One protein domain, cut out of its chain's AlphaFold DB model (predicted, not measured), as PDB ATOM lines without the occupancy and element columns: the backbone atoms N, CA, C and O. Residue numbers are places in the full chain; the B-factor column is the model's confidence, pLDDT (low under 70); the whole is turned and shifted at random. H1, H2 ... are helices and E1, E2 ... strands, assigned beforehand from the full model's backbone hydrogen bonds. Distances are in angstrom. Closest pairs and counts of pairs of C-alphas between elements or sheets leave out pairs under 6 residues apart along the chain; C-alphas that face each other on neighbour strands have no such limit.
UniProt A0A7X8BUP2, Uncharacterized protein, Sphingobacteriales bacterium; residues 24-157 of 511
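What this domain is: This is residues 24 to 157 of the 511 residues of an uncharacterized protein of Sphingobacteriales bacterium (UniProt A0A7X8BUP2). A long rod whose backbone is an antiparallel ribbon of two long strands, E6 and E8, with E3 along E6; a smaller sheet, E2, E5 and E4, runs alongside part of this length. E1 is beside E8 at one end, and E7 forms a hairpin with E8 near the other. The printed part has 134 residues, in the order E1 E2 E3 E4 H1 E5 E6 E7 E8, and is mostly strand. The branched sheet is mixed; the smaller one, in the order E2, E5, E4, is antiparallel. The whole is loose, with a radius of gyration of the C-alphas of 20.0 A and spans of 67 by 25 by 20 A.

How they stand to each other: E6, residues 96 to 113, and E8, residues 139 to 157, are antiparallel neighbours, with N 104 and O 149 2.8 A apart. E3, residues 50 to 58, is antiparallel on the other side of E6, with N 54 and O 105 2.9 A apart. E1, residues 24 to 27, is parallel to E8, with N 25 and O 154 3.0 A apart. E7, residues 121 to 127, is antiparallel to E8, with N 123 and O 142 2.8 A apart. E5, residues 77 to 86, is the antiparallel neighbour of E2, residues 37 to 44, with N 39 and O 82 2.8 A apart, and of E4, residues 61 to 63, with N 62 and O 85 2.8 A apart. H1, residues 67 to 70, is too short for an O i to N i+4 pair; its one O i to N i+3 pair is within hydrogen-bond range. It only grazes the smaller sheet; its closest C-alphas to E3 are Pro 67 and Thr 54, 5.3 A. E2 and E6 are apart.

Where its parts are: E1 begins with C-alpha 24 at (13.408, -26.398, -9.300). E6 is 50.6 A long, bends by 64 degrees at residue 109 and ends with C-alpha 113 at (-7.037, -16.657, 23.976). E8, 54.7 A, ends with C-alpha 157 at (15.673, -23.511, -19.419). E5 is 30.1 A, E3 26.7 A and E2 24.0 A.

The domain as a whole: The C-alphas farthest apart, of Gln 30 and Asp 136, are 67.4 A apart. The printed part has no cut. The link from E7 to E8, 11 residues, is long. Residues 117 to 118 are under 70 in pLDDT; the mean of the printed part is 90.7.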
ATOM      1  N   PHE A  24      12.944 -26.419  -7.920       96.31
ATOM      2  CA  PHE A  24      13.408 -26.398  -9.300       96.31
ATOM      3  C   PHE A  24      12.242 -26.660 -10.244       96.31
ATOM      4  O   PHE A  24      11.401 -27.521  -9.994       96.31
ATOM      5  N   LEU A  25      12.174 -25.874 -11.313       97.25
ATOM      6  CA  LEU A  25      11.230 -26.075 -12.400       97.25
ATOM      7  C   LEU A  25      11.992 -26.067 -13.721       97.25
ATOM      8  O   LEU A  25      12.868 -25.229 -13.937       97.25
ATOM      9  N   TYR A  26      11.627 -26.969 -14.620       98.25
ATOM     10  CA  TYR A  26      12.321 -27.171 -15.887       98.25
ATOM     11  C   TYR A  26      11.429 -26.754 -17.046       98.25
ATOM     12  O   TYR A  26      10.213 -26.947 -17.011       98.25
ATOM     13  N   VAL A  27      12.022 -26.175 -18.083       98.31
ATOM     14  CA  VAL A  27      11.323 -25.806 -19.317       98.31
ATOM     15  C   VAL A  27      12.233 -25.996 -20.517       98.31
ATOM     16  O   VAL A  27      13.417 -25.677 -20.466       98.31
ATOM     17  N   SER A  28      11.675 -26.494 -21.613       98.25
ATOM     18  CA  SER A  28      12.347 -26.555 -22.905       98.25
ATOM     19  C   SER A  28      11.667 -25.585 -23.853       98.25
ATOM     20  O   SER A  28      10.505 -25.756 -24.219       98.25
ATOM     21  N   LYS A  29      12.389 -24.545 -24.277       96.06
ATOM     22  CA  LYS A  29      11.874 -23.617 -25.298       96.06
ATOM     23  C   LYS A  29      11.827 -24.245 -26.689       96.06
ATOM     24  O   LYS A  29      11.104 -23.740 -27.539       96.06
ATOM     25  N   GLN A  30      12.579 -25.326 -26.906       96.56
ATOM     26  CA  GLN A  30      12.586 -26.065 -28.165       96.56
ATOM     27  C   GLN A  30      11.292 -26.868 -28.346       96.56
ATOM     28  O   GLN A  30      10.690 -26.811 -29.415       96.56
ATOM     29  N   THR A  31      10.850 -27.587 -27.311       97.19
ATOM     30  CA  THR A  31       9.658 -28.455 -27.384       97.19
ATOM     31  C   THR A  31       8.399 -27.804 -26.809       97.19
ATOM     32  O   THR A  31       7.289 -28.236 -27.108       97.19
ATOM     33  N   GLY A  32       8.541 -26.760 -25.988       96.94
ATOM     34  CA  GLY A  32       7.448 -26.153 -25.225       96.94
ATOM     35  C   GLY A  32       7.044 -26.948 -23.976       96.94
ATOM     36  O   GLY A  32       6.098 -26.558 -23.289       96.94
ATOM     37  N   GLU A  33       7.742 -28.046 -23.673       98.12
ATOM     38  CA  GLU A  33       7.529 -28.870 -22.482       98.12
ATOM     39  C   GLU A  33       8.000 -28.144 -21.213       98.12
ATOM     40  O   GLU A  33       8.927 -27.330 -21.244       98.12
ATOM     41  N   PHE A  34       7.368 -28.437 -20.076       98.06
ATOM     42  CA  PHE A  34       7.733 -27.866 -18.780       98.06
ATOM     43  C   PHE A  34       7.301 -28.769 -17.621       98.06
ATOM     44  O   PHE A  34       6.274 -29.449 -17.707       98.06
ATOM     45  N   SER A  35       8.059 -28.738 -16.523       97.75
ATOM     46  CA  SER A  35       7.723 -29.469 -15.305       97.75
ATOM     47  C   SER A  35       6.677 -28.708 -14.486       97.75
ATOM     48  O   SER A  35       6.415 -27.516 -14.693       97.75
ATOM     49  N   LYS A  36       6.001 -29.426 -13.589       96.44
ATOM     50  CA  LYS A  36       4.928 -28.887 -12.748       96.44
ATOM     51  C   LYS A  36       5.141 -29.326 -11.315       96.44
ATOM     52  O   LYS A  36       5.300 -30.516 -11.056       96.44
ATOM     53  N   HIS A  37       5.015 -28.389 -10.388       94.50
ATOM     54  CA  HIS A  37       4.880 -28.715  -8.978       94.50
ATOM     55  C   HIS A  37       3.403 -28.653  -8.591       94.50
ATOM     56  O   HIS A  37       2.777 -27.597  -8.694       94.50
ATOM     57  N   ASN A  38       2.837 -29.792  -8.188       91.88
ATOM     58  CA  ASN A  38       1.438 -29.896  -7.781       91.88
ATOM     59  C   ASN A  38       1.314 -29.710  -6.266       91.88
ATOM     60  O   ASN A  38       2.095 -30.269  -5.502       91.88
ATOM     61  N   GLY A  39       0.292 -28.974  -5.840       87.94
ATOM     62  CA  GLY A  39      -0.060 -28.774  -4.442       87.94
ATOM     63  C   GLY A  39      -1.535 -29.071  -4.201       87.94
ATOM     64  O   GLY A  39      -2.389 -28.839  -5.059       87.94
ATOM     65  N   ASN A  40      -1.840 -29.578  -3.013       87.75
ATOM     66  CA  ASN A  40      -3.200 -29.674  -2.511       87.75
ATOM     67  C   ASN A  40      -3.233 -29.310  -1.024       87.75
ATOM     68  O   ASN A  40      -2.214 -29.374  -0.336       87.75
ATOM     69  N   GLY A  41      -4.397 -28.891  -0.545       86.31
ATOM     70  CA  GLY A  41      -4.613 -28.586   0.861       86.31
ATOM     71  C   GLY A  41      -6.096 -28.516   1.183       86.31
ATOM     72  O   GLY A  41      -6.911 -28.246   0.306       86.31
ATOM     73  N   THR A  42      -6.440 -28.753   2.443       87.25
ATOM     74  CA  THR A  42      -7.805 -28.599   2.952       87.25
ATOM     75  C   THR A  42      -7.765 -27.792   4.234       87.25
ATOM     76  O   THR A  42      -6.909 -28.018   5.091       87.25
ATOM     77  N   LYS A  43      -8.709 -26.867   4.381       88.31
ATOM     78  CA  LYS A  43      -8.889 -26.064   5.583       88.31
ATOM     79  C   LYS A  43     -10.361 -26.021   5.960       88.31
ATOM     80  O   LYS A  43     -11.210 -25.757   5.112       88.31
ATOM     81  N   THR A  44     -10.624 -26.250   7.239       90.69
ATOM     82  CA  THR A  44     -11.913 -25.994   7.884       90.69
ATOM     83  C   THR A  44     -11.742 -24.825   8.846       90.69
ATOM     84  O   THR A  44     -10.776 -24.806   9.621       90.69
ATOM     85  N   THR A  45     -12.638 -23.852   8.754       91.81
ATOM     86  CA  THR A  45     -12.727 -22.683   9.637       91.81
ATOM     87  C   THR A  45     -13.824 -22.872  10.679       91.81
ATOM     88  O   THR A  45     -14.743 -23.671  10.488       91.81
ATOM     89  N   ASP A  46     -13.711 -22.154  11.795       88.31
ATOM     90  CA  ASP A  46     -14.766 -22.036  12.807       88.31
ATOM     91  C   ASP A  46     -15.597 -20.750  12.615       88.31
ATOM     92  O   ASP A  46     -15.480 -20.075  11.589       88.31
ATOM     93  N   ASP A  47     -16.443 -20.416  13.595       89.50
ATOM     94  CA  ASP A  47     -17.312 -19.227  13.602       89.50
ATOM     95  C   ASP A  47     -16.554 -17.889  13.489       89.50
ATOM     96  O   ASP A  47     -17.140 -16.878  13.099       89.50
ATOM     97  N   TYR A  48     -15.264 -17.862  13.836       89.75
ATOM     98  CA  TYR A  48     -14.463 -16.641  13.950       89.75
ATOM     99  C   TYR A  48     -13.247 -16.640  13.026       89.75
ATOM    100  O   TYR A  48     -12.431 -15.718  13.093       89.75
ATOM    101  N   GLU A  49     -13.116 -17.654  12.171       89.94
ATOM    102  CA  GLU A  49     -12.013 -17.778  11.234       89.94
ATOM    103  C   GLU A  49     -12.474 -17.509   9.800       89.94
ATOM    104  O   GLU A  49     -13.370 -18.154   9.265       89.94
ATOM    105  N   SER A  50     -11.839 -16.545   9.146       92.31
ATOM    106  CA  SER A  50     -12.048 -16.263   7.730       92.31
ATOM    107  C   SER A  50     -10.784 -15.683   7.119       92.31
ATOM    108  O   SER A  50      -9.884 -15.218   7.819       92.31
ATOM    109  N   GLY A  51     -10.684 -15.707   5.799       91.50
ATOM    110  CA  GLY A  51      -9.507 -15.174   5.143       91.50
ATOM    111  C   GLY A  51      -9.698 -14.928   3.668       91.50
ATOM    112  O   GLY A  51     -10.503 -15.574   3.004       91.50
ATOM    113  N   THR A  52      -8.902 -13.998   3.159       90.19
ATOM    114  CA  THR A  52      -8.720 -13.777   1.727       90.19
ATOM    115  C   THR A  52      -7.243 -13.896   1.396       90.19
ATOM    116  O   THR A  52      -6.385 -13.494   2.188       90.19
ATOM    117  N   VAL A  53      -6.948 -14.463   0.229       88.25
ATOM    118  CA  VAL A  53      -5.581 -14.602  -0.276       88.25
ATOM    119  C   VAL A  53      -5.536 -14.090  -1.704       88.25
ATOM    120  O   VAL A  53      -6.355 -14.466  -2.538       88.25
ATOM    121  N   THR A  54      -4.551 -13.248  -1.994       88.38
ATOM    122  CA  THR A  54      -4.200 -12.848  -3.358       88.38
ATOM    123  C   THR A  54      -2.841 -13.429  -3.707       88.38
ATOM    124  O   THR A  54      -1.903 -13.347  -2.913       88.38
ATOM    125  N   ILE A  55      -2.740 -14.046  -4.883       89.12
ATOM    126  CA  ILE A  55      -1.483 -14.603  -5.381       89.12
ATOM    127  C   ILE A  55      -0.920 -13.661  -6.434       89.12
ATOM    128  O   ILE A  55      -1.598 -13.341  -7.408       89.12
ATOM    129  N   ASN A  56       0.340 -13.284  -6.254       91.25
ATOM    130  CA  ASN A  56       1.146 -12.585  -7.241       91.25
ATOM    131  C   ASN A  56       2.389 -13.421  -7.552       91.25
ATOM    132  O   ASN A  56       2.891 -14.131  -6.681       91.25
ATOM    133  N   ALA A  57       2.911 -13.311  -8.770       94.06
ATOM    134  CA  ALA A  57       4.174 -13.937  -9.138       94.06
ATOM    135  C   ALA A  57       5.148 -12.913  -9.717       94.06
ATOM    136  O   ALA A  57       4.760 -12.011 -10.458       94.06
ATOM    137  N   GLU A  58       6.420 -13.101  -9.397       96.50
ATOM    138  CA  GLU A  58       7.560 -12.400  -9.976       96.50
ATOM    139  C   GLU A  58       8.379 -13.409 -10.785       96.50
ATOM    140  O   GLU A  58       8.625 -14.523 -10.325       96.50
ATOM    141  N   GLY A  59       8.791 -13.040 -11.999       96.38
ATOM    142  CA  GLY A  59       9.482 -13.947 -12.922       96.38
ATOM    143  C   GLY A  59       8.539 -14.780 -13.809       96.38
ATOM    144  O   GLY A  59       7.329 -14.537 -13.850       96.38
ATOM    145  N   PRO A  60       9.080 -15.735 -14.590       96.94
ATOM    146  CA  PRO A  60       8.315 -16.451 -15.607       96.94
ATOM    147  C   PRO A  60       7.557 -17.649 -15.028       96.94
ATOM    148  O   PRO A  60       7.840 -18.796 -15.362       96.94
ATOM    149  N   LEU A  61       6.575 -17.382 -14.167       97.00
ATOM    150  CA  LEU A  61       5.701 -18.395 -13.572       97.00
ATOM    151  C   LEU A  61       4.268 -18.294 -14.096       97.00
ATOM    152  O   LEU A  61       3.743 -17.211 -14.350       97.00
ATOM    153  N   LYS A  62       3.611 -19.448 -14.159       95.31
ATOM    154  CA  LYS A  62       2.160 -19.596 -14.266       95.31
ATOM    155  C   LYS A  62       1.669 -20.565 -13.195       95.31
ATOM    156  O   LYS A  62       2.376 -21.498 -12.814       95.31
ATOM    157  N   TRP A  63       0.450 -20.353 -12.719       93.94
ATOM    158  CA  TRP A  63      -0.187 -21.190 -11.706       93.94
ATOM    159  C   TRP A  63      -1.676 -21.343 -12.002       93.94
ATOM    160  O   TRP A  63      -2.245 -20.554 -12.757       93.94
ATOM    161  N   SER A  64      -2.310 -22.370 -11.436       92.00
ATOM    162  CA  SER A  64      -3.721 -22.678 -11.723       92.00
ATOM    163  C   SER A  64      -4.713 -22.264 -10.649       92.00
ATOM    164  O   SER A  64      -5.913 -22.307 -10.899       92.00
ATOM    165  N   VAL A  65      -4.248 -21.934  -9.445       83.56
ATOM    166  CA  VAL A  65      -5.156 -21.596  -8.345       83.56
ATOM    167  C   VAL A  65      -5.724 -20.202  -8.573       83.56
ATOM    168  O   VAL A  65      -4.976 -19.221  -8.585       83.56
ATOM    169  N   ASN A  66      -7.042 -20.112  -8.735       77.44
ATOM    170  CA  ASN A  66      -7.730 -18.832  -8.756       77.44
ATOM    171  C   ASN A  66      -7.742 -18.253  -7.327       77.44
ATOM    172  O   ASN A  66      -8.189 -18.938  -6.406       77.44
ATOM    173  N   PRO A  67      -7.287 -17.007  -7.104       71.75
ATOM    174  CA  PRO A  67      -7.314 -16.377  -5.782       71.75
ATOM    175  C   PRO A  67      -8.690 -16.385  -5.097       71.75
ATOM    176  O   PRO A  67      -8.773 -16.496  -3.872       71.75
ATOM    177  N   ALA A  68      -9.780 -16.326  -5.870       71.88
ATOM    178  CA  ALA A  68     -11.136 -16.410  -5.326       71.88
ATOM    179  C   ALA A  68     -11.408 -17.750  -4.611       71.88
ATOM    180  O   ALA A  68     -12.132 -17.780  -3.616       71.88
ATOM    181  N   ASP A  69     -10.761 -18.832  -5.052       73.31
ATOM    182  CA  ASP A  69     -10.927 -20.177  -4.489       73.31
ATOM    183  C   ASP A  69     -10.159 -20.363  -3.168       73.31
ATOM    184  O   ASP A  69     -10.404 -21.319  -2.431       73.31
ATOM    185  N   LEU A  70      -9.247 -19.436  -2.846       78.62
ATOM    186  CA  LEU A  70      -8.471 -19.437  -1.602       78.62
ATOM    187  C   LEU A  70      -9.112 -18.624  -0.480       78.62
ATOM    188  O   LEU A  70      -8.706 -18.753   0.674       78.62
ATOM    189  N   SER A  71     -10.099 -17.789  -0.798       85.50
ATOM    190  CA  SER A  71     -10.841 -17.064   0.230       85.50
ATOM    191  C   SER A  71     -11.778 -18.032   0.944       85.50
ATOM    192  O   SER A  71     -12.449 -18.810   0.276       85.50
ATOM    193  N   ILE A  72     -11.843 -18.011   2.270       88.25
ATOM    194  CA  ILE A  72     -12.663 -18.925   3.078       88.25
ATOM    195  C   ILE A  72     -13.449 -18.125   4.117       88.25
ATOM    196  O   ILE A  72     -12.890 -17.255   4.786       88.25
ATOM    197  N   GLY A  73     -14.754 -18.367   4.197       93.00
ATOM    198  CA  GLY A  73     -15.639 -17.764   5.188       93.00
ATOM    199  C   GLY A  73     -15.665 -18.550   6.504       93.00
ATOM    200  O   GLY A  73     -15.066 -19.624   6.582       93.00
ATOM    201  N   PRO A  74     -16.364 -18.047   7.534       92.88
ATOM    202  CA  PRO A  74     -16.592 -18.784   8.776       92.88
ATOM    203  C   PRO A  74     -17.391 -20.072   8.555       92.88
ATOM    204  O   PRO A  74     -18.302 -20.102   7.727       92.88
ATOM    205  N   ASN A  75     -17.082 -21.115   9.327       92.50
ATOM    206  CA  ASN A  75     -17.715 -22.443   9.251       92.50
ATOM    207  C   ASN A  75     -17.677 -23.112   7.867       92.50
ATOM    208  O   ASN A  75     -18.538 -23.930   7.533       92.50
ATOM    209  N   GLU A  76     -16.688 -22.782   7.044       92.88
ATOM    210  CA  GLU A  76     -16.516 -23.385   5.730       92.88
ATOM    211  C   GLU A  76     -15.436 -24.465   5.769       92.88
ATOM    212  O   GLU A  76     -14.488 -24.425   6.552       92.88
ATOM    213  N   THR A  77     -15.552 -25.448   4.880       92.06
ATOM    214  CA  THR A  77     -14.432 -26.325   4.530       92.06
ATOM    215  C   THR A  77     -14.111 -26.126   3.064       92.06
ATOM    216  O   THR A  77     -14.970 -26.343   2.211       92.06
ATOM    217  N   LYS A  78     -12.871 -25.741   2.765       88.50
ATOM    218  CA  LYS A  78     -12.376 -25.647   1.392       88.50
ATOM    219  C   LYS A  78     -11.194 -26.567   1.184       88.50
ATOM    220  O   LYS A  78     -10.289 -26.639   2.012       88.50
ATOM    221  N   THR A  79     -11.220 -27.246   0.047       85.62
ATOM    222  CA  THR A  79     -10.099 -28.016  -0.481       85.62
ATOM    223  C   THR A  79      -9.610 -27.321  -1.733       85.62
ATOM    224  O   THR A  79     -10.399 -27.015  -2.624       85.62
ATOM    225  N   TRP A  80      -8.309 -27.094  -1.806       84.12
ATOM    226  CA  TRP A  80      -7.652 -26.475  -2.943       84.12
ATOM    227  C   TRP A  80      -6.751 -27.504  -3.605       84.12
ATOM    228  O   TRP A  80      -6.064 -28.280  -2.937       84.12
ATOM    229  N   THR A  81      -6.730 -27.485  -4.931       85.00
ATOM    230  CA  THR A  81      -5.743 -28.206  -5.733       85.00
ATOM    231  C   THR A  81      -5.188 -27.242  -6.760       85.00
ATOM    232  O   THR A  81      -5.910 -26.401  -7.297       85.00
ATOM    233  N   GLY A  82      -3.891 -27.322  -7.010       90.69
ATOM    234  CA  GLY A  82      -3.263 -26.436  -7.965       90.69
ATOM    235  C   GLY A  82      -1.878 -26.873  -8.367       90.69
ATOM    236  O   GLY A  82      -1.321 -27.827  -7.832       90.69
ATOM    237  N   TRP A  83      -1.320 -26.146  -9.321       93.62
ATOM    238  CA  TRP A  83       0.051 -26.330  -9.748       93.62
ATOM    239  C   TRP A  83       0.725 -24.991 -10.002       93.62
ATOM    240  O   TRP A  83       0.065 -23.986 -10.277       93.62
ATOM    241  N   VAL A  84       2.051 -25.010  -9.933       95.88
ATOM    242  CA  VAL A  84       2.941 -23.942 -10.385       95.88
ATOM    243  C   VAL A  84       3.906 -24.518 -11.417       95.88
ATOM    244  O   VAL A  84       4.351 -25.662 -11.299       95.88
ATOM    245  N   ALA A  85       4.166 -23.753 -12.470       97.69
ATOM    246  CA  ALA A  85       5.011 -24.156 -13.583       97.69
ATOM    247  C   ALA A  85       5.686 -22.938 -14.231       97.69
ATOM    248  O   ALA A  85       5.180 -21.819 -14.099       97.69
ATOM    249  N   PRO A  86       6.772 -23.132 -14.992       97.88
ATOM    250  CA  PRO A  86       7.339 -22.084 -15.829       97.88
ATOM    251  C   PRO A  86       6.346 -21.606 -16.891       97.88
ATOM    252  O   PRO A  86       5.581 -22.399 -17.445       97.88
ATOM    253  N   ASP A  87       6.387 -20.319 -17.217       97.38
ATOM    254  CA  ASP A  87       5.773 -19.750 -18.416       97.38
ATOM    255  C   ASP A  87       6.772 -19.850 -19.586       97.38
ATOM    256  O   ASP A  87       7.728 -19.068 -19.630       97.38
ATOM    257  N   PRO A  88       6.587 -20.775 -20.555       95.69
ATOM    258  CA  PRO A  88       7.555 -20.981 -21.632       95.69
ATOM    259  C   PRO A  88       7.780 -19.739 -22.503       95.69
ATOM    260  O   PRO A  88       8.874 -19.559 -23.039       95.69
ATOM    261  N   ALA A  89       6.780 -18.854 -22.612       96.06
ATOM    262  CA  ALA A  89       6.889 -17.628 -23.401       96.06
ATOM    263  C   ALA A  89       7.843 -16.603 -22.763       96.06
ATOM    264  O   ALA A  89       8.471 -15.819 -23.472       96.06
ATOM    265  N   LYS A  90       7.975 -16.630 -21.431       97.19
ATOM    266  CA  LYS A  90       8.815 -15.709 -20.646       97.19
ATOM    267  C   LYS A  90      10.068 -16.369 -20.068       97.19
ATOM    268  O   LYS A  90      10.882 -15.687 -19.452       97.19
ATOM    269  N   ALA A  91      10.220 -17.679 -20.244       97.00
ATOM    270  CA  ALA A  91      11.375 -18.438 -19.789       97.00
ATOM    271  C   ALA A  91      12.694 -17.897 -20.381       97.00
ATOM    272  O   ALA A  91      12.698 -17.408 -21.528       97.00
ATOM    273  N   PRO A  92      13.809 -18.000 -19.628       97.31
ATOM    274  CA  PRO A  92      15.109 -17.506 -20.070       97.31
ATOM    275  C   PRO A  92      15.627 -18.331 -21.267       97.31
ATOM    276  O   PRO A  92      14.994 -19.299 -21.684       97.31
ATOM    277  N   ALA A  93      16.737 -17.934 -21.893       98.00
ATOM    278  CA  ALA A  93      17.275 -18.658 -23.051       98.00
ATOM    279  C   ALA A  93      17.723 -20.092 -22.675       98.00
ATOM    280  O   ALA A  93      18.111 -20.307 -21.524       98.00
ATOM    281  N   PRO A  94      17.716 -21.068 -23.607       98.25
ATOM    282  CA  PRO A  94      18.263 -22.402 -23.345       98.25
ATOM    283  C   PRO A  94      19.681 -22.332 -22.770       98.25
ATOM    284  O   PRO A  94      20.508 -21.571 -23.268       98.25
ATOM    285  N   GLY A  95      19.957 -23.115 -21.726       97.69
ATOM    286  CA  GLY A  95      21.255 -23.135 -21.047       97.69
ATOM    287  C   GLY A  95      21.399 -22.078 -19.950       97.69
ATOM    288  O   GLY A  95      22.510 -21.795 -19.515       97.69
ATOM    289  N   SER A  96      20.296 -21.460 -19.516       98.06
ATOM    290  CA  SER A  96      20.304 -20.447 -18.457       98.06
ATOM    291  C   SER A  96      19.170 -20.640 -17.452       98.06
ATOM    292  O   SER A  96      18.195 -21.360 -17.701       98.06
ATOM    293  N   SER A  97      19.308 -20.000 -16.291       97.88
ATOM    294  CA  SER A  97      18.313 -20.034 -15.223       97.88
ATOM    295  C   SER A  97      17.905 -18.638 -14.772       97.88
ATOM    296  O   SER A  97      18.615 -17.654 -14.978       97.88
ATOM    297  N   VAL A  98      16.726 -18.548 -14.160       98.00
ATOM    298  CA  VAL A  98      16.216 -17.312 -13.565       98.00
ATOM    299  C   VAL A  98      15.489 -17.624 -12.263       98.00
ATOM    300  O   VAL A  98      14.837 -18.664 -12.140       98.00
ATOM    301  N   GLN A  99      15.612 -16.726 -11.287       97.94
ATOM    302  CA  GLN A  99      14.826 -16.794 -10.058       97.94
ATOM    303  C   GLN A  99      13.409 -16.285 -10.312       97.94
ATOM    304  O   GLN A  99      13.198 -15.323 -11.055       97.94
ATOM    305  N   ALA A 100      12.442 -16.926  -9.676       97.19
ATOM    306  CA  ALA A 100      11.053 -16.519  -9.690       97.19
ATOM    307  C   ALA A 100      10.443 -16.725  -8.306       97.19
ATOM    308  O   ALA A 100      10.850 -17.621  -7.574       97.19
ATOM    309  N   THR A 101       9.444 -15.927  -7.955       95.94
ATOM    310  CA  THR A 101       8.834 -15.971  -6.625       95.94
ATOM    311  C   THR A 101       7.322 -15.965  -6.754       95.94
ATOM    312  O   THR A 101       6.753 -15.158  -7.486       95.94
ATOM    313  N   LEU A 102       6.656 -16.842  -6.007       94.00
ATOM    314  CA  LEU A 102       5.210 -16.825  -5.821       94.00
ATOM    315  C   LEU A 102       4.904 -16.232  -4.441       94.00
ATOM    316  O   LEU A 102       5.353 -16.767  -3.427       94.00
ATOM    317  N   LYS A 103       4.153 -15.128  -4.401       92.44
ATOM    318  CA  LYS A 103       3.782 -14.394  -3.183       92.44
ATOM    319  C   LYS A 103       2.285 -14.524  -2.929       92.44
ATOM    320  O   LYS A 103       1.476 -14.110  -3.756       92.44
ATOM    321  N   GLY A 104       1.926 -15.073  -1.775       91.12
ATOM    322  CA  GLY A 104       0.563 -15.095  -1.258       91.12
ATOM    323  C   GLY A 104       0.388 -13.993  -0.223       91.12
ATOM    324  O   GLY A 104       0.867 -14.128   0.901       91.12
ATOM    325  N   ASN A 105      -0.294 -12.908  -0.586       90.56
ATOM    326  CA  ASN A 105      -0.675 -11.871   0.371       90.56
ATOM    327  C   ASN A 105      -2.012 -12.249   0.990       90.56
ATOM    328  O   ASN A 105      -2.985 -12.473   0.265       90.56
ATOM    329  N   TYR A 106      -2.057 -12.307   2.313       91.38
ATOM    330  CA  TYR A 106      -3.229 -12.747   3.048       91.38
ATOM    331  C   TYR A 106      -3.743 -11.662   3.987       91.38
ATOM    332  O   TYR A 106      -2.983 -10.870   4.546       91.38
ATOM    333  N   ASN A 107      -5.057 -11.671   4.175       93.69
ATOM    334  CA  ASN A 107      -5.752 -10.936   5.218       93.69
ATOM    335  C   ASN A 107      -6.694 -11.929   5.895       93.69
ATOM    336  O   ASN A 107      -7.679 -12.352   5.284       93.69
ATOM    337  N   VAL A 108      -6.324 -12.374   7.096       93.25
ATOM    338  CA  VAL A 108      -7.019 -13.438   7.829       93.25
ATOM    339  C   VAL A 108      -7.525 -12.920   9.162       93.25
ATOM    340  O   VAL A 108      -6.808 -12.236   9.887       93.25
ATOM    341  N   THR A 109      -8.753 -13.286   9.495       93.62
ATOM    342  CA  THR A 109      -9.345 -13.087  10.813       93.62
ATOM    343  C   THR A 109      -9.447 -14.437  11.511       93.62
ATOM    344  O   THR A 109      -9.844 -15.406  10.873       93.62
ATOM    345  N   PHE A 110      -9.058 -14.530  12.781       92.56
ATOM    346  CA  PHE A 110      -9.167 -15.752  13.590       92.56
ATOM    347  C   PHE A 110      -9.303 -15.413  15.078       92.56
ATOM    348  O   PHE A 110      -8.955 -14.309  15.495       92.56
ATOM    349  N   SER A 111      -9.768 -16.359  15.899       90.62
ATOM    350  CA  SER A 111      -9.838 -16.176  17.355       90.62
ATOM    351  C   SER A 111      -8.623 -16.757  18.086       90.62
ATOM    352  O   SER A 111      -8.061 -17.778  17.683       90.62
ATOM    353  N   ARG A 112      -8.212 -16.130  19.196       88.56
ATOM    354  CA  ARG A 112      -7.208 -16.685  20.122       88.56
ATOM    355  C   ARG A 112      -7.509 -16.316  21.580       88.56
ATOM    356  O   ARG A 112      -8.125 -15.284  21.812       88.56
ATOM    357  N   PRO A 113      -7.017 -17.076  22.572       89.06
ATOM    358  CA  PRO A 113      -7.037 -16.657  23.976       89.06
ATOM    359  C   PRO A 113      -6.374 -15.290  24.208       89.06
ATOM    360  O   PRO A 113      -5.241 -15.077  23.774       89.06
ATOM    361  N   SER A 114      -7.027 -14.400  24.960       84.12
ATOM    362  CA  SER A 114      -6.622 -12.978  25.100       84.12
ATOM    363  C   SER A 114      -5.337 -12.736  25.902       84.12
ATOM    364  O   SER A 114      -4.768 -11.650  25.910       84.12
ATOM    365  N   VAL A 115      -4.845 -13.766  26.591       79.19
ATOM    366  CA  VAL A 115      -3.551 -13.744  27.299       79.19
ATOM    367  C   VAL A 115      -2.381 -14.178  26.407       79.19
ATOM    368  O   VAL A 115      -1.231 -14.183  26.845       79.19
ATOM    369  N   GLY A 116      -2.656 -14.574  25.160       70.62
ATOM    370  CA  GLY A 116      -1.643 -14.972  24.194       70.62
ATOM    371  C   GLY A 116      -0.992 -13.757  23.541       70.62
ATOM    372  O   GLY A 116      -1.593 -13.119  22.679       70.62
ATOM    373  N   GLY A 117       0.256 -13.456  23.903       66.31
ATOM    374  CA  GLY A 117       1.084 -12.551  23.105       66.31
ATOM    375  C   GLY A 117       1.229 -13.089  21.677       66.31
ATOM    376  O   GLY A 117       1.466 -14.282  21.485       66.31
ATOM    377  N   GLY A 118       1.068 -12.231  20.669       68.94
ATOM    378  CA  GLY A 118       1.251 -12.631  19.276       68.94
ATOM    379  C   GLY A 118       0.896 -11.546  18.265       68.94
ATOM    380  O   GLY A 118       0.125 -10.633  18.564       68.94
ATOM    381  N   ASP A 119       1.433 -11.703  17.056       77.25
ATOM    382  CA  ASP A 119       1.242 -10.801  15.915       77.25
ATOM    383  C   ASP A 119      -0.235 -10.641  15.513       77.25
ATOM    384  O   ASP A 119      -1.041 -11.564  15.679       77.25
ATOM    385  N   GLY A 120      -0.561  -9.489  14.920       87.12
ATOM    386  CA  GLY A 120      -1.895  -9.137  14.423       87.12
ATOM    387  C   GLY A 120      -2.599  -8.072  15.270       87.12
ATOM    388  O   GLY A 120      -2.223  -7.812  16.410       87.12
ATOM    389  N   ASN A 121      -3.624  -7.448  14.692       93.25
ATOM    390  CA  ASN A 121      -4.418  -6.413  15.351       93.25
ATOM    391  C   ASN A 121      -5.665  -7.038  15.976       93.25
ATOM    392  O   ASN A 121      -6.408  -7.736  15.287       93.25
ATOM    393  N   VAL A 122      -5.925  -6.764  17.255       93.25
ATOM    394  CA  VAL A 122      -7.201  -7.124  17.887       93.25
ATOM    395  C   VAL A 122      -8.297  -6.246  17.281       93.25
ATOM    396  O   VAL A 122      -8.215  -5.021  17.343       93.25
ATOM    397  N   VAL A 123      -9.302  -6.865  16.666       95.12
ATOM    398  CA  VAL A 123     -10.438  -6.180  16.020       95.12
ATOM    399  C   VAL A 123     -11.765  -6.415  16.744       95.12
ATOM    400  O   VAL A 123     -12.763  -5.771  16.432       95.12
ATOM    401  N   GLY A 124     -11.776  -7.315  17.724       94.12
ATOM    402  CA  GLY A 124     -12.927  -7.620  18.565       94.12
ATOM    403  C   GLY A 124     -12.572  -8.671  19.610       94.12
ATOM    404  O   GLY A 124     -11.415  -9.065  19.724       94.12
ATOM    405  N   GLY A 125     -13.571  -9.148  20.342       92.75
ATOM    406  CA  GLY A 125     -13.405 -10.227  21.310       92.75
ATOM    407  C   GLY A 125     -14.747 -10.807  21.738       92.75
ATOM    408  O   GLY A 125     -15.795 -10.202  21.499       92.75
ATOM    409  N   TYR A 126     -14.722 -11.991  22.340       91.56
ATOM    410  CA  TYR A 126     -15.913 -12.655  22.864       91.56
ATOM    411  C   TYR A 126     -15.593 -13.511  24.090       91.56
ATOM    412  O   TYR A 126     -14.520 -14.108  24.204       91.56
ATOM    413  N   ASP A 127     -16.560 -13.608  24.999       91.00
ATOM    414  CA  ASP A 127     -16.485 -14.526  26.130       91.00
ATOM    415  C   ASP A 127     -16.978 -15.904  25.693       91.00
ATOM    416  O   ASP A 127     -18.150 -16.096  25.368       91.00
ATOM    417  N   CYS A 128     -16.084 -16.890  25.687       86.19
ATOM    418  CA  CYS A 128     -16.397 -18.238  25.219       86.19
ATOM    419  C   CYS A 128     -17.145 -19.089  26.269       86.19
ATOM    420  O   CYS A 128     -17.441 -20.261  26.025       86.19
ATOM    421  N   GLY A 129     -17.409 -18.539  27.464       85.75
ATOM    422  CA  GLY A 129     -17.868 -19.316  28.615       85.75
ATOM    423  C   GLY A 129     -16.924 -20.496  28.881       85.75
ATOM    424  O   GLY A 129     -15.705 -20.333  28.876       85.75
ATOM    425  N   LYS A 130     -17.470 -21.702  29.070       83.50
ATOM    426  CA  LYS A 130     -16.676 -22.934  29.212       83.50
ATOM    427  C   LYS A 130     -16.321 -23.521  27.845       83.50
ATOM    428  O   LYS A 130     -16.920 -24.510  27.422       83.50
ATOM    429  N   CYS A 131     -15.364 -22.920  27.143       79.25
ATOM    430  CA  CYS A 131     -14.851 -23.482  25.895       79.25
ATOM    431  C   CYS A 131     -13.700 -24.477  26.145       79.25
ATOM    432  O   CYS A 131     -13.077 -24.448  27.206       79.25
ATOM    433  N   PRO A 132     -13.368 -25.366  25.185       78.00
ATOM    434  CA  PRO A 132     -12.315 -26.371  25.371       78.00
ATOM    435  C   PRO A 132     -10.937 -25.803  25.754       78.00
ATOM    436  O   PRO A 132     -10.146 -26.511  26.375       78.00
ATOM    437  N   ALA A 133     -10.654 -24.547  25.390       74.44
ATOM    438  CA  ALA A 133      -9.427 -23.837  25.752       74.44
ATOM    439  C   ALA A 133      -9.471 -23.211  27.162       74.44
ATOM    440  O   ALA A 133      -8.424 -23.046  27.784       74.44
ATOM    441  N   HIS A 134     -10.665 -22.907  27.685       78.44
ATOM    442  CA  HIS A 134     -10.882 -22.250  28.974       78.44
ATOM    443  C   HIS A 134     -12.025 -22.931  29.745       78.44
ATOM    444  O   HIS A 134     -13.178 -22.497  29.670       78.44
ATOM    445  N   PRO A 135     -11.736 -24.008  30.501       75.44
ATOM    446  CA  PRO A 135     -12.768 -24.791  31.186       75.44
ATOM    447  C   PRO A 135     -13.535 -24.012  32.271       75.44
ATOM    448  O   PRO A 135     -14.643 -24.418  32.631       75.44
ATOM    449  N   ASP A 136     -12.985 -22.890  32.744       82.75
ATOM    450  CA  ASP A 136     -13.544 -22.064  33.822       82.75
ATOM    451  C   ASP A 136     -14.190 -20.751  33.344       82.75
ATOM    452  O   ASP A 136     -14.627 -19.953  34.169       82.75
ATOM    453  N   GLY A 137     -14.292 -20.518  32.031       81.31
ATOM    454  CA  GLY A 137     -14.573 -19.177  31.503       81.31
ATOM    455  C   GLY A 137     -13.324 -18.564  30.883       81.31
ATOM    456  O   GLY A 137     -12.279 -18.527  31.530       81.31
ATOM    457  N   GLY A 138     -13.406 -18.075  29.646       85.44
ATOM    458  CA  GLY A 138     -12.296 -17.357  29.018       85.44
ATOM    459  C   GLY A 138     -12.740 -16.331  27.987       85.44
ATOM    460  O   GLY A 138     -13.759 -16.513  27.321       85.44
ATOM    461  N   HIS A 139     -11.949 -15.266  27.864       89.31
ATOM    462  CA  HIS A 139     -12.085 -14.263  26.814       89.31
ATOM    463  C   HIS A 139     -11.171 -14.625  25.643       89.31
ATOM    464  O   HIS A 139      -9.978 -14.902  25.843       89.31
ATOM    465  N   HIS A 140     -11.707 -14.597  24.430       91.06
ATOM    466  CA  HIS A 140     -10.947 -14.727  23.194       91.06
ATOM    467  C   HIS A 140     -10.909 -13.389  22.459       91.06
ATOM    468  O   HIS A 140     -11.952 -12.776  22.243       91.06
ATOM    469  N   ASP A 141      -9.723 -12.997  22.002       92.88
ATOM    470  CA  ASP A 141      -9.538 -11.903  21.062       92.88
ATOM    471  C   ASP A 141      -9.827 -12.397  19.642       92.88
ATOM    472  O   ASP A 141      -9.386 -13.480  19.239       92.88
ATOM    473  N   ILE A 142     -10.508 -11.570  18.854       92.94
ATOM    474  CA  ILE A 142     -10.613 -11.718  17.404       92.94
ATOM    475  C   ILE A 142      -9.471 -10.916  16.787       92.94
ATOM    476  O   ILE A 142      -9.394  -9.694  16.936       92.94
ATOM    477  N   ILE A 143      -8.575 -11.610  16.098       94.25
ATOM    478  CA  ILE A 143      -7.349 -11.063  15.528       94.25
ATOM    479  C   ILE A 143      -7.506 -10.934  14.026       94.25
ATOM    480  O   ILE A 143      -7.816 -11.917  13.365       94.25
ATOM    481  N   ASN A 144      -7.198  -9.756  13.487       94.75
ATOM    482  CA  ASN A 144      -6.954  -9.573  12.066       94.75
ATOM    483  C   ASN A 144      -5.447  -9.516  11.790       94.75
ATOM    484  O   ASN A 144      -4.736  -8.642  12.300       94.75
ATOM    485  N   LYS A 145      -4.954 -10.435  10.961       93.38
ATOM    486  CA  LYS A 145      -3.552 -10.517  10.561       93.38
ATOM    487  C   LYS A 145      -3.429 -10.339   9.055       93.38
ATOM    488  O   LYS A 145      -3.979 -11.110   8.272       93.38
ATOM    489  N   ILE A 146      -2.641  -9.341   8.674       93.31
ATOM    490  CA  ILE A 146      -2.227  -9.106   7.294       93.31
ATOM    491  C   ILE A 146      -0.767  -9.519   7.181       93.31
ATOM    492  O   ILE A 146       0.045  -9.173   8.041       93.31
ATOM    493  N   GLY A 147      -0.433 -10.254   6.131       92.88
ATOM    494  CA  GLY A 147       0.940 -10.659   5.887       92.88
ATOM    495  C   GLY A 147       1.152 -11.206   4.486       92.88
ATOM    496  O   GLY A 147       0.245 -11.221   3.651       92.88
ATOM    497  N   THR A 148       2.376 -11.663   4.250       90.62
ATOM    498  CA  THR A 148       2.803 -12.239   2.980       90.62
ATOM    499  C   THR A 148       3.578 -13.511   3.263       90.62
ATOM    500  O   THR A 148       4.516 -13.500   4.056       90.62
ATOM    501  N   GLU A 149       3.202 -14.589   2.588       89.69
ATOM    502  CA  GLU A 149       4.026 -15.788   2.462       89.69
ATOM    503  C   GLU A 149       4.647 -15.814   1.069       89.69
ATOM    504  O   GLU A 149       4.001 -15.436   0.088       89.69
ATOM    505  N   GLN A 150       5.889 -16.280   0.965       92.62
ATOM    506  CA  GLN A 150       6.562 -16.409  -0.322       92.62
ATOM    507  C   GLN A 150       7.230 -17.769  -0.505       92.62
ATOM    508  O   GLN A 150       7.635 -18.442   0.452       92.62
ATOM    509  N   ARG A 151       7.326 -18.172  -1.771       91.50
ATOM    510  CA  ARG A 151       8.043 -19.360  -2.225       91.50
ATOM    511  C   ARG A 151       8.895 -18.998  -3.428       91.50
ATOM    512  O   ARG A 151       8.374 -18.457  -4.401       91.50
ATOM    513  N   ASP A 152      10.176 -19.321  -3.337       94.50
ATOM    514  CA  ASP A 152      11.154 -19.059  -4.384       94.50
ATOM    515  C   ASP A 152      11.372 -20.312  -5.238       94.50
ATOM    516  O   ASP A 152      11.419 -21.442  -4.742       94.50
ATOM    517  N   PHE A 153      11.499 -20.081  -6.537       96.06
ATOM    518  CA  PHE A 153      11.691 -21.076  -7.577       96.06
ATOM    519  C   PHE A 153      12.908 -20.696  -8.407       96.06
ATOM    520  O   PHE A 153      13.107 -19.530  -8.746       96.06
ATOM    521  N   THR A 154      13.682 -21.690  -8.821       97.44
ATOM    522  CA  THR A 154      14.655 -21.519  -9.900       97.44
ATOM    523  C   THR A 154      14.162 -22.246 -11.126       97.44
ATOM    524  O   THR A 154      13.923 -23.452 -11.105       97.44
ATOM    525  N   ILE A 155      13.992 -21.480 -12.196       97.88
ATOM    526  CA  ILE A 155      13.514 -21.985 -13.471       97.88
ATOM    527  C   ILE A 155      14.726 -22.209 -14.358       97.88
ATOM    528  O   ILE A 155      15.410 -21.250 -14.719       97.88
ATOM    529  N   TYR A 156      14.975 -23.464 -14.715       98.31
ATOM    530  CA  TYR A 156      16.017 -23.857 -15.653       98.31
ATOM    531  C   TYR A 156      15.421 -24.009 -17.050       98.31
ATOM    532  O   TYR A 156      14.548 -24.852 -17.271       98.31
ATOM    533  N   SER A 157      15.908 -23.217 -18.008       98.38
ATOM    534  CA  SER A 157      15.673 -23.511 -19.419       98.38
ATOM    535  C   SER A 157      16.698 -24.547 -19.854       98.38
ATOM    536  O   SER A 157      17.856 -24.205 -20.110       98.38
TER     537      SER A 157